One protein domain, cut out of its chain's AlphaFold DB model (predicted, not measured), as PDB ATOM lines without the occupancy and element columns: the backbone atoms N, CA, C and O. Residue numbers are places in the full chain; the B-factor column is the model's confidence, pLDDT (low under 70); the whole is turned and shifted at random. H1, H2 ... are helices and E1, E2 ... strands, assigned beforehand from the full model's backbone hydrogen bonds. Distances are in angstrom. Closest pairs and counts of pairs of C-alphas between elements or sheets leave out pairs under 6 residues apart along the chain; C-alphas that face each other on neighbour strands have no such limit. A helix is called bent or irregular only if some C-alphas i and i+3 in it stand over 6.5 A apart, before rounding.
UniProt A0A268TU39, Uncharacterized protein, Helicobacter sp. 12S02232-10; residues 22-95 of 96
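What this domain is: This is residues 22 to 95 of the 96 residues of an uncharacterized protein of Helicobacter sp. 12S02232-10 (UniProt A0A268TU39). A sharply bent helix, H2, makes a V of two arms, with H1 folded alongside the arm H2a in a helical hairpin and H3 packed on the other arm, H2b. A very small sheet of two short parallel strands, E1 beside E2, lies near H2b at the end of the domain away from H1, and the link of residues 26 to 30 runs from this sheet to H1. The printed part has 74 residues, with three named helices and two named strands in the order E1 H1 H2 E2 H3; the class is mostly helix. The whole is compact, with a radius of gyration of the C-alphas of 12.2 A and spans of 34 by 24 by 24 A.

Where its parts are: The sheet is made of E1, residues 23 to 25, and E2, residues 76 to 78. E1 begins at C-alpha 23, (209.555, 113.528, 250.802). H2, residues 48 to 70, was assigned as one helix by its hydrogen bonds but is bent: C-alphas 56 and 59 are 9.1 A apart. Its arms are H2a, residues 48 to 56, 13.3 A long, and H2b, residues 59 to 70, 16.3 A long. H1 is residues 31 to 39, 12.8 A long. H3 is residues 84 to 94, 15.6 A long, and ends at C-alpha 94, (207.143, 115.616, 234.499).

How they stand to each other: E1 and E2 are parallel, their directions at 31 degrees, and C-alphas 24 and 77, 4.9 A apart, face each other. N 25 and O 77 are 2.8 A apart, within hydrogen-bond range, as are N 77 and O 23, also 2.8 A. E1, H1, H2 and E2 form a strand-helix-strand unit, two parallel neighbour strands with helices between them along the chain, and its crossover is right-handed. The closest C-alphas of E1 and H2b, those of Phe 25 and Tyr 66, are 7.5 A apart. H2b and H3 touch, with the C-alphas of Leu 63 and Ala 93 closest at 6.6 A; they run the same way at a steep tilt of 40 degrees. H2b touches H2a with residues 61 to 62 alone, the closest C-alphas being those of Ile 54 and Thr 61, 6.2 A; the arms run opposite ways at a steep tilt of 47 degrees. H1 and H2a touch and form a hairpin, opposite ways at a shallow tilt of 33 degrees, only just short of steep; their closest C-alphas, those of Ser 31 and Cys 55, are 5.4 A apart. H1 and H3 are apart. In H1, H2b and H3 every O i to N i+4 pair is within hydrogen-bond range; in H2a 3 of 5 are.

The domain as a whole: The two C-alphas farthest apart, those of Thr 39 and Glu 95, are 35.7 A apart. The printed part has no cut and no long link. The mean pLDDT of the printed part is 80.3, and residues 81 to 82 and 94 to 95 are under 70.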
ATOM      1  N   ALA A  22     214.294 113.010 251.528       71.62
ATOM      2  CA  ALA A  22     213.314 112.933 250.457       71.62
ATOM      3  C   ALA A  22     211.911 112.918 251.065       71.62
ATOM      4  O   ALA A  22     211.685 112.273 252.090       71.62
ATOM      5  N   ILE A  23     210.970 113.614 250.434       78.19
ATOM      6  CA  ILE A  23     209.555 113.528 250.802       78.19
ATOM      7  C   ILE A  23     208.937 112.391 249.994       78.19
ATOM      8  O   ILE A  23     208.959 112.428 248.766       78.19
ATOM      9  N   GLY A  24     208.371 111.394 250.671       82.88
ATOM     10  CA  GLY A  24     207.519 110.405 250.019       82.88
ATOM     11  C   GLY A  24     206.164 111.025 249.684       82.88
ATOM     12  O   GLY A  24     205.451 111.463 250.584       82.88
ATOM     13  N   PHE A  25     205.801 111.064 248.406       86.12
ATOM     14  CA  PHE A  25     204.484 111.497 247.952       86.12
ATOM     15  C   PHE A  25     203.682 110.286 247.495       86.12
ATOM     16  O   PHE A  25     203.999 109.683 246.474       86.12
ATOM     17  N   PHE A  26     202.648 109.931 248.253       86.19
ATOM     18  CA  PHE A  26     201.754 108.826 247.934       86.19
ATOM     19  C   PHE A  26     200.409 109.393 247.459       86.19
ATOM     20  O   PHE A  26     199.611 109.826 248.293       86.19
ATOM     21  N   PRO A  27     200.140 109.454 246.144       84.94
ATOM     22  CA  PRO A  27     198.900 110.028 245.667       84.94
ATOM     23  C   PRO A  27     197.726 109.096 245.959       84.94
ATOM     24  O   PRO A  27     197.721 107.925 245.574       84.94
ATOM     25  N   ILE A  28     196.707 109.636 246.618       83.44
ATOM     26  CA  ILE A  28     195.495 108.890 246.951       83.44
ATOM     27  C   ILE A  28     194.492 109.056 245.812       83.44
ATOM     28  O   ILE A  28     194.020 110.163 245.554       83.44
ATOM     29  N   TYR A  29     194.181 107.957 245.129       78.88
ATOM     30  CA  TYR A  29     193.302 107.943 243.956       78.88
ATOM     31  C   TYR A  29     191.909 107.353 244.219       78.88
ATOM     32  O   TYR A  29     191.039 107.455 243.361       78.88
ATOM     33  N   GLU A  30     191.678 106.803 245.415       77.38
ATOM     34  CA  GLU A  30     190.386 106.271 245.857       77.38
ATOM     35  C   GLU A  30     190.088 106.731 247.287       77.38
ATOM     36  O   GLU A  30     190.923 106.609 248.184       77.38
ATOM     37  N   SER A  31     188.878 107.233 247.523       70.69
ATOM     38  CA  SER A  31     188.422 107.683 248.844       70.69
ATOM     39  C   SER A  31     188.416 106.558 249.885       70.69
ATOM     40  O   SER A  31     188.788 106.794 251.033       70.69
ATOM     41  N   ALA A  32     188.130 105.319 249.470       79.19
ATOM     42  CA  ALA A  32     188.214 104.132 250.325       79.19
ATOM     43  C   ALA A  32     189.620 103.910 250.920       79.19
ATOM     44  O   ALA A  32     189.767 103.343 252.002       79.19
ATOM     45  N   LEU A  33     190.677 104.387 250.250       78.81
ATOM     46  CA  LEU A  33     192.033 104.306 250.787       78.81
ATOM     47  C   LEU A  33     192.240 105.261 251.973       78.81
ATOM     48  O   LEU A  33     192.994 104.935 252.884       78.81
ATOM     49  N   CYS A  34     191.546 106.403 252.011       75.94
ATOM     50  CA  CYS A  34     191.591 107.300 253.172       75.94
ATOM     51  C   CYS A  34     190.981 106.658 254.411       75.94
ATOM     52  O   CYS A  34     191.509 106.817 255.508       75.94
ATOM     53  N   GLU A  35     189.872 105.944 254.227       78.81
ATOM     54  CA  GLU A  35     189.212 105.214 255.305       78.81
ATOM     55  C   GLU A  35     190.117 104.104 255.835       78.81
ATOM     56  O   GLU A  35     190.283 103.989 257.046       78.81
ATOM     57  N   LYS A  36     190.786 103.355 254.947       80.19
ATOM     58  CA  LYS A  36     191.785 102.355 255.349       80.19
ATOM     59  C   LYS A  36     192.951 102.967 256.116       80.19
ATOM     60  O   LYS A  36     193.262 102.485 257.191       80.19
ATOM     61  N   ILE A  37     193.547 104.060 255.636       77.88
ATOM     62  CA  ILE A  37     194.661 104.725 256.337       77.88
ATOM     63  C   ILE A  37     194.249 105.163 257.751       77.88
ATOM     64  O   ILE A  37     195.025 104.995 258.693       77.88
ATOM     65  N   ALA A  38     193.031 105.692 257.901       76.69
ATOM     66  CA  ALA A  38     192.495 106.089 259.200       76.69
ATOM     67  C   ALA A  38     192.198 104.883 260.109       76.69
ATOM     68  O   ALA A  38     192.496 104.927 261.300       76.69
ATOM     69  N   THR A  39     191.631 103.811 259.552       81.81
ATOM     70  CA  THR A  39     191.210 102.614 260.302       81.81
ATOM     71  C   THR A  39     192.402 101.754 260.718       81.81
ATOM     72  O   THR A  39     192.458 101.285 261.852       81.81
ATOM     73  N   ASP A  40     193.388 101.606 259.834       82.44
ATOM     74  CA  ASP A  40     194.600 100.812 260.051       82.44
ATOM     75  C   ASP A  40     195.626 101.546 260.936       82.44
ATOM     76  O   ASP A  40     196.694 101.010 261.229       82.44
ATOM     77  N   ASN A  41     195.311 102.777 261.364       71.38
ATOM     78  CA  ASN A  41     196.125 103.622 262.237       71.38
ATOM     79  C   ASN A  41     197.597 103.690 261.798       71.38
ATOM     80  O   ASN A  41     198.520 103.560 262.604       71.38
ATOM     81  N   LEU A  42     197.825 103.918 260.503       73.25
ATOM     82  CA  LEU A  42     199.164 103.928 259.900       73.25
ATOM     83  C   LEU A  42     200.040 105.115 260.355       73.25
ATOM     84  O   LEU A  42     201.121 105.326 259.815       73.25
ATOM     85  N   GLY A  43     199.581 105.906 261.332       74.06
ATOM     86  CA  GLY A  43     200.287 107.074 261.857       74.06
ATOM     87  C   GLY A  43     200.234 108.299 260.943       74.06
ATOM     88  O   GLY A  43     200.947 109.269 261.189       74.06
ATOM     89  N   PHE A  44     199.402 108.275 259.898       75.12
ATOM     90  CA  PHE A  44     199.224 109.392 258.974       75.12
ATOM     91  C   PHE A  44     197.890 110.090 259.221       75.12
ATOM     92  O   PHE A  44     196.832 109.463 259.181       75.12
ATOM     93  N   GLU A  45     197.930 111.407 259.408       78.62
ATOM     94  CA  GLU A  45     196.730 112.235 259.396       78.62
ATOM     95  C   GLU A  45     196.472 112.752 257.977       78.62
ATOM     96  O   GLU A  45     197.345 113.354 257.349       78.62
ATOM     97  N   ILE A  46     195.259 112.526 257.465       80.25
ATOM     98  CA  ILE A  46     194.830 113.068 256.173       80.25
ATOM     99  C   ILE A  46     193.873 114.240 256.431       80.25
ATOM    100  O   ILE A  46     192.756 114.020 256.926       80.25
ATOM    101  N   PRO A  47     194.239 115.480 256.055       83.69
ATOM    102  CA  PRO A  47     193.384 116.645 256.258       83.69
ATOM    103  C   PRO A  47     191.999 116.464 255.629       83.69
ATOM    104  O   PRO A  47     191.878 116.023 254.482       83.69
ATOM    105  N   PHE A  48     190.939 116.831 256.355       82.19
ATOM    106  CA  PHE A  48     189.554 116.682 255.884       82.19
ATOM    107  C   PHE A  48     189.316 117.388 254.539       82.19
ATOM    108  O   PHE A  48     188.827 116.780 253.592       82.19
ATOM    109  N   ALA A  49     189.798 118.627 254.405       83.44
ATOM    110  CA  ALA A  49     189.677 119.397 253.167       83.44
ATOM    111  C   ALA A  49     190.409 118.765 251.966       83.44
ATOM    112  O   ALA A  49     190.084 119.064 250.817       83.44
ATOM    113  N   TYR A  50     191.423 117.927 252.205       85.25
ATOM    114  CA  TYR A  50     192.061 117.144 251.147       85.25
ATOM    115  C   TYR A  50     191.213 115.913 250.801       85.25
ATOM    116  O   TYR A  50     190.970 115.679 249.618       85.25
ATOM    117  N   ARG A  51     190.677 115.204 251.810       82.38
ATOM    118  CA  ARG A  51     189.750 114.067 251.630       82.38
ATOM    119  C   ARG A  51     188.542 114.432 250.765       82.38
ATOM    120  O   ARG A  51     188.267 113.747 249.787       82.38
ATOM    121  N   GLU A  52     187.876 115.548 251.049       85.44
ATOM    122  CA  GLU A  52     186.716 115.996 250.260       85.44
ATOM    123  C   GLU A  52     187.054 116.252 248.783       85.44
ATOM    124  O   GLU A  52     186.253 115.984 247.881       85.44
ATOM    125  N   LYS A  53     188.260 116.763 248.513       85.88
ATOM    126  CA  LYS A  53     188.704 117.073 247.152       85.88
ATOM    127  C   LYS A  53     189.035 115.817 246.361       85.88
ATOM    128  O   LYS A  53     188.639 115.727 245.198       85.88
ATOM    129  N   ILE A  54     189.705 114.837 246.969       86.50
ATOM    130  CA  ILE A  54     190.049 113.592 246.270       86.50
ATOM    131  C   ILE A  54     188.825 112.723 245.966       86.50
ATOM    132  O   ILE A  54     188.844 112.034 244.953       86.50
ATOM    133  N   CYS A  55     187.738 112.815 246.743       81.44
ATOM    134  CA  CYS A  55     186.479 112.125 246.427       81.44
ATOM    135  C   CYS A  55     185.895 112.532 245.066       81.44
ATOM    136  O   CYS A  55     185.190 111.746 244.444       81.44
ATOM    137  N   ASN A  56     186.179 113.755 244.607       82.19
ATOM    138  CA  ASN A  56     185.589 114.318 243.393       82.19
ATOM    139  C   ASN A  56     186.607 114.508 242.258       82.19
ATOM    140  O   ASN A  56     186.256 114.407 241.087       82.19
ATOM    141  N   LYS A  57     187.853 114.852 242.599       88.75
ATOM    142  CA  LYS A  57     188.910 115.273 241.664       88.75
ATOM    143  C   LYS A  57     190.267 114.740 242.111       88.75
ATOM    144  O   LYS A  57     191.188 115.511 242.399       88.75
ATOM    145  N   ALA A  58     190.377 113.420 242.267       86.25
ATOM    146  CA  ALA A  58     191.579 112.778 242.793       86.25
ATOM    147  C   ALA A  58     192.836 113.151 241.996       86.25
ATOM    148  O   ALA A  58     193.849 113.532 242.582       86.25
ATOM    149  N   PHE A  59     192.769 113.092 240.665       88.94
ATOM    150  CA  PHE A  59     193.926 113.349 239.810       88.94
ATOM    151  C   PHE A  59     194.420 114.796 239.931       88.94
ATOM    152  O   PHE A  59     195.576 115.032 240.284       88.94
ATOM    153  N   GLU A  60     193.538 115.773 239.727       89.69
ATOM    154  CA  GLU A  60     193.872 117.198 239.749       89.69
ATOM    155  C   GLU A  60     194.323 117.653 241.136       89.69
ATOM    156  O   GLU A  60     195.245 118.461 241.260       89.69
ATOM    157  N   THR A  61     193.696 117.120 242.188       89.25
ATOM    158  CA  THR A  61     194.049 117.444 243.575       89.25
ATOM    159  C   THR A  61     195.459 116.965 243.902       89.25
ATOM    160  O   THR A  61     196.256 117.738 244.439       89.25
ATOM    161  N   ASN A  62     195.797 115.724 243.540       88.81
ATOM    162  CA  ASN A  62     197.145 115.194 243.728       88.81
ATOM    163  C   ASN A  62     198.172 115.946 242.875       88.81
ATOM    164  O   ASN A  62     199.255 116.255 243.365       88.81
ATOM    165  N   LEU A  63     197.837 116.272 241.621       88.69
ATOM    166  CA  LEU A  63     198.772 116.917 240.700       88.69
ATOM    167  C   LEU A  63     199.105 118.331 241.171       88.69
ATOM    168  O   LEU A  63     200.269 118.732 241.164       88.69
ATOM    169  N   LYS A  64     198.090 119.071 241.628       88.00
ATOM    170  CA  LYS A  64     198.265 120.396 242.222       88.00
ATOM    171  C   LYS A  64     199.163 120.334 243.458       88.00
ATOM    172  O   LYS A  64     200.144 121.070 243.512       88.00
ATOM    173  N   LEU A  65     198.869 119.436 244.402       86.56
ATOM    174  CA  LEU A  65     199.656 119.295 245.628       86.56
ATOM    175  C   LEU A  65     201.114 118.919 245.326       86.56
ATOM    176  O   LEU A  65     202.032 119.502 245.890       86.56
ATOM    177  N   TYR A  66     201.342 117.991 244.397       86.69
ATOM    178  CA  TYR A  66     202.691 117.601 243.995       86.69
ATOM    179  C   TYR A  66     203.477 118.760 243.375       86.69
ATOM    180  O   TYR A  66     204.641 118.958 243.719       86.69
ATOM    181  N   LYS A  67     202.855 119.562 242.500       85.00
ATOM    182  CA  LYS A  67     203.493 120.751 241.910       85.00
ATOM    183  C   LYS A  67     203.842 121.796 242.975       85.00
ATOM    184  O   LYS A  67     204.948 122.330 242.947       85.00
ATOM    185  N   GLU A  68     202.941 122.042 243.927       84.44
ATOM    186  CA  GLU A  68     203.186 122.943 245.064       84.44
ATOM    187  C   GLU A  68     204.359 122.453 245.928       84.44
ATOM    188  O   GLU A  68     205.255 123.231 246.249       84.44
ATOM    189  N   LEU A  69     204.411 121.153 246.237       80.06
ATOM    190  CA  LEU A  69     205.506 120.557 247.005       80.06
ATOM    191  C   LEU A  69     206.836 120.594 246.245       80.06
ATOM    192  O   LEU A  69     207.861 120.905 246.847       80.06
ATOM    193  N   LYS A  70     206.842 120.323 244.933       78.88
ATOM    194  CA  LYS A  70     208.053 120.339 244.091       78.88
ATOM    195  C   LYS A  70     208.691 121.729 244.023       78.88
ATOM    196  O   LYS A  70     209.911 121.833 243.932       78.88
ATOM    197  N   GLY A  71     207.880 122.787 244.103       74.69
ATOM    198  CA  GLY A  71     208.360 124.168 244.208       74.69
ATOM    199  C   GLY A  71     209.095 124.477 245.520       74.69
ATOM    200  O   GLY A  71     209.850 125.441 245.573       74.69
ATOM    201  N   ILE A  72     208.900 123.659 246.560       73.88
ATOM    202  CA  ILE A  72     209.487 123.840 247.896       73.88
ATOM    203  C   ILE A  72     210.641 122.856 248.121       73.88
ATOM    204  O   ILE A  72     211.698 123.226 248.623       73.88
ATOM    205  N   CYS A  73     210.456 121.593 247.733       72.44
ATOM    206  CA  CYS A  73     211.448 120.538 247.854       72.44
ATOM    207  C   CYS A  73     211.615 119.833 246.501       72.44
ATOM    208  O   CYS A  73     210.686 119.166 246.045       72.44
ATOM    209  N   PRO A  74     212.792 119.908 245.857       72.06
ATOM    210  CA  PRO A  74     213.017 119.214 244.590       72.06
ATOM    211  C   PRO A  74     213.161 117.691 244.757       72.06
ATOM    212  O   PRO A  74     212.986 116.950 243.792       72.06
ATOM    213  N   ASN A  75     213.454 117.206 245.971       78.12
ATOM    214  CA  ASN A  75     213.674 115.788 246.266       78.12
ATOM    215  C   ASN A  75     212.386 115.108 246.753       78.12
ATOM    216  O   ASN A  75     212.275 114.706 247.912       78.12
ATOM    217  N   ILE A  76     211.409 114.973 245.859       81.19
ATOM    218  CA  ILE A  76     210.175 114.228 246.132       81.19
ATOM    219  C   ILE A  76     210.259 112.861 245.463       81.19
ATOM    220  O   ILE A  76     210.500 112.753 244.261       81.19
ATOM    221  N   HIS A  77     210.040 111.811 246.247       83.00
ATOM    222  CA  HIS A  77     209.915 110.449 245.761       83.00
ATOM    223  C   HIS A  77     208.436 110.110 245.584       83.00
ATOM    224  O   HIS A  77     207.675 110.124 246.549       83.00
ATOM    225  N   LEU A  78     208.020 109.811 244.354       81.56
ATOM    226  CA  LEU A  78     206.663 109.351 244.085       81.56
ATOM    227  C   LEU A  78     206.521 107.886 244.516       81.56
ATOM    228  O   LEU A  78     207.137 106.997 243.931       81.56
ATOM    229  N   CYS A  79     205.693 107.651 245.527       81.50
ATOM    230  CA  CYS A  79     205.399 106.337 246.081       81.50
ATOM    231  C   CYS A  79     204.097 105.787 245.484       81.50
ATOM    232  O   CYS A  79     203.131 106.526 245.308       81.50
ATOM    233  N   GLY A  80     204.028 104.480 245.235       73.69
ATOM    234  CA  GLY A  80     202.796 103.825 244.790       73.69
ATOM    235  C   GLY A  80     203.047 102.530 244.023       73.69
ATOM    236  O   GLY A  80     204.131 102.305 243.486       73.69
ATOM    237  N   ALA A  81     202.031 101.667 243.967       61.28
ATOM    238  CA  ALA A  81     202.051 100.498 243.095       61.28
ATOM    239  C   ALA A  81     201.875 100.925 241.627       61.28
ATOM    240  O   ALA A  81     201.150 101.877 241.339       61.28
ATOM    241  N   LYS A  82     202.506 100.210 240.685       66.56
ATOM    242  CA  LYS A  82     202.349 100.475 239.245       66.56
ATOM    243  C   LYS A  82     200.882 100.310 238.841       66.56
ATOM    244  O   LYS A  82     200.373  99.194 238.812       66.56
ATOM    245  N   ASN A  83     200.221 101.414 238.508       77.88
ATOM    246  CA  ASN A  83     198.856 101.428 237.996       77.88
ATOM    247  C   ASN A  83     198.673 102.580 236.986       77.88
ATOM    248  O   ASN A  83     199.538 103.451 236.853       77.88
ATOM    249  N   ALA A  84     197.552 102.575 236.256       81.25
ATOM    250  CA  ALA A  84     197.269 103.580 235.229       81.25
ATOM    251  C   ALA A  84     197.216 105.011 235.793       81.25
ATOM    252  O   ALA A  84     197.674 105.942 235.137       81.25
ATOM    253  N   PHE A  85     196.729 105.176 237.027       82.38
ATOM    254  CA  PHE A  85     196.696 106.472 237.699       82.38
ATOM    255  C   PHE A  85     198.112 107.023 237.911       82.38
ATOM    256  O   PHE A  85     198.389 108.148 237.505       82.38
ATOM    257  N   ILE A  86     199.024 106.228 238.480       82.38
ATOM    258  CA  ILE A  86     200.421 106.613 238.725       82.38
ATOM    259  C   ILE A  86     201.150 106.908 237.414       82.38
ATOM    260  O   ILE A  86     201.888 107.886 237.341       82.38
ATOM    261  N   ASN A  87     200.923 106.120 236.360       81.56
ATOM    262  CA  ASN A  87     201.544 106.368 235.057       81.56
ATOM    263  C   ASN A  87     201.097 107.711 234.460       81.56
ATOM    264  O   ASN A  87     201.943 108.523 234.088       81.56
ATOM    265  N   ASN A  88     199.786 107.977 234.436       83.69
ATOM    266  CA  ASN A  88     199.246 109.256 233.967       83.69
ATOM    267  C   ASN A  88     199.745 110.418 234.837       83.69
ATOM    268  O   ASN A  88     200.065 111.492 234.332       83.69
ATOM    269  N   PHE A  89     199.854 110.185 236.146       85.44
ATOM    270  CA  PHE A  89     200.352 111.167 237.097       85.44
ATOM    271  C   PHE A  89     201.797 111.556 236.805       85.44
ATOM    272  O   PHE A  89     202.104 112.744 236.738       85.44
ATOM    273  N   ILE A  90     202.675 110.567 236.602       83.31
ATOM    274  CA  ILE A  90     204.081 110.788 236.252       83.31
ATOM    275  C   ILE A  90     204.158 111.629 234.983       83.31
ATOM    276  O   ILE A  90     204.802 112.674 235.016       83.31
ATOM    277  N   MET A  91     203.449 111.235 233.920       84.75
ATOM    278  CA  MET A  91     203.452 111.963 232.649       84.75
ATOM    279  C   MET A  91     203.105 113.447 232.845       84.75
ATOM    280  O   MET A  91     203.911 114.305 232.495       84.75
ATOM    281  N   SER A  92     201.992 113.760 233.516       83.19
ATOM    282  CA  SER A  92     201.551 115.148 233.745       83.19
ATOM    283  C   SER A  92     202.384 115.933 234.772       83.19
ATOM    284  O   SER A  92     202.336 117.167 234.810       83.19
ATOM    285  N   ALA A  93     203.112 115.248 235.655       73.88
ATOM    286  CA  ALA A  93     203.957 115.862 236.682       73.88
ATOM    287  C   ALA A  93     205.395 116.138 236.199       73.88
ATOM    288  O   ALA A  93     206.119 116.922 236.830       73.88
ATOM    289  N   THR A  94     205.812 115.483 235.113       69.88
ATOM    290  CA  THR A  94     207.143 115.616 234.499       69.88
ATOM    291  C   THR A  94     207.161 116.400 233.192       69.88
ATOM    292  O   THR A  94     208.246 116.622 232.665       69.88
ATOM    293  N   GLU A  95     206.008 116.829 232.674       55.97
ATOM    294  CA  GLU A  95     205.962 117.766 231.547       55.97
ATOM    295  C   GLU A  95     206.676 119.079 231.925       55.97
ATOM    296  O   GLU A  95     206.349 119.710 232.937       55.97
TER     297      GLU A  95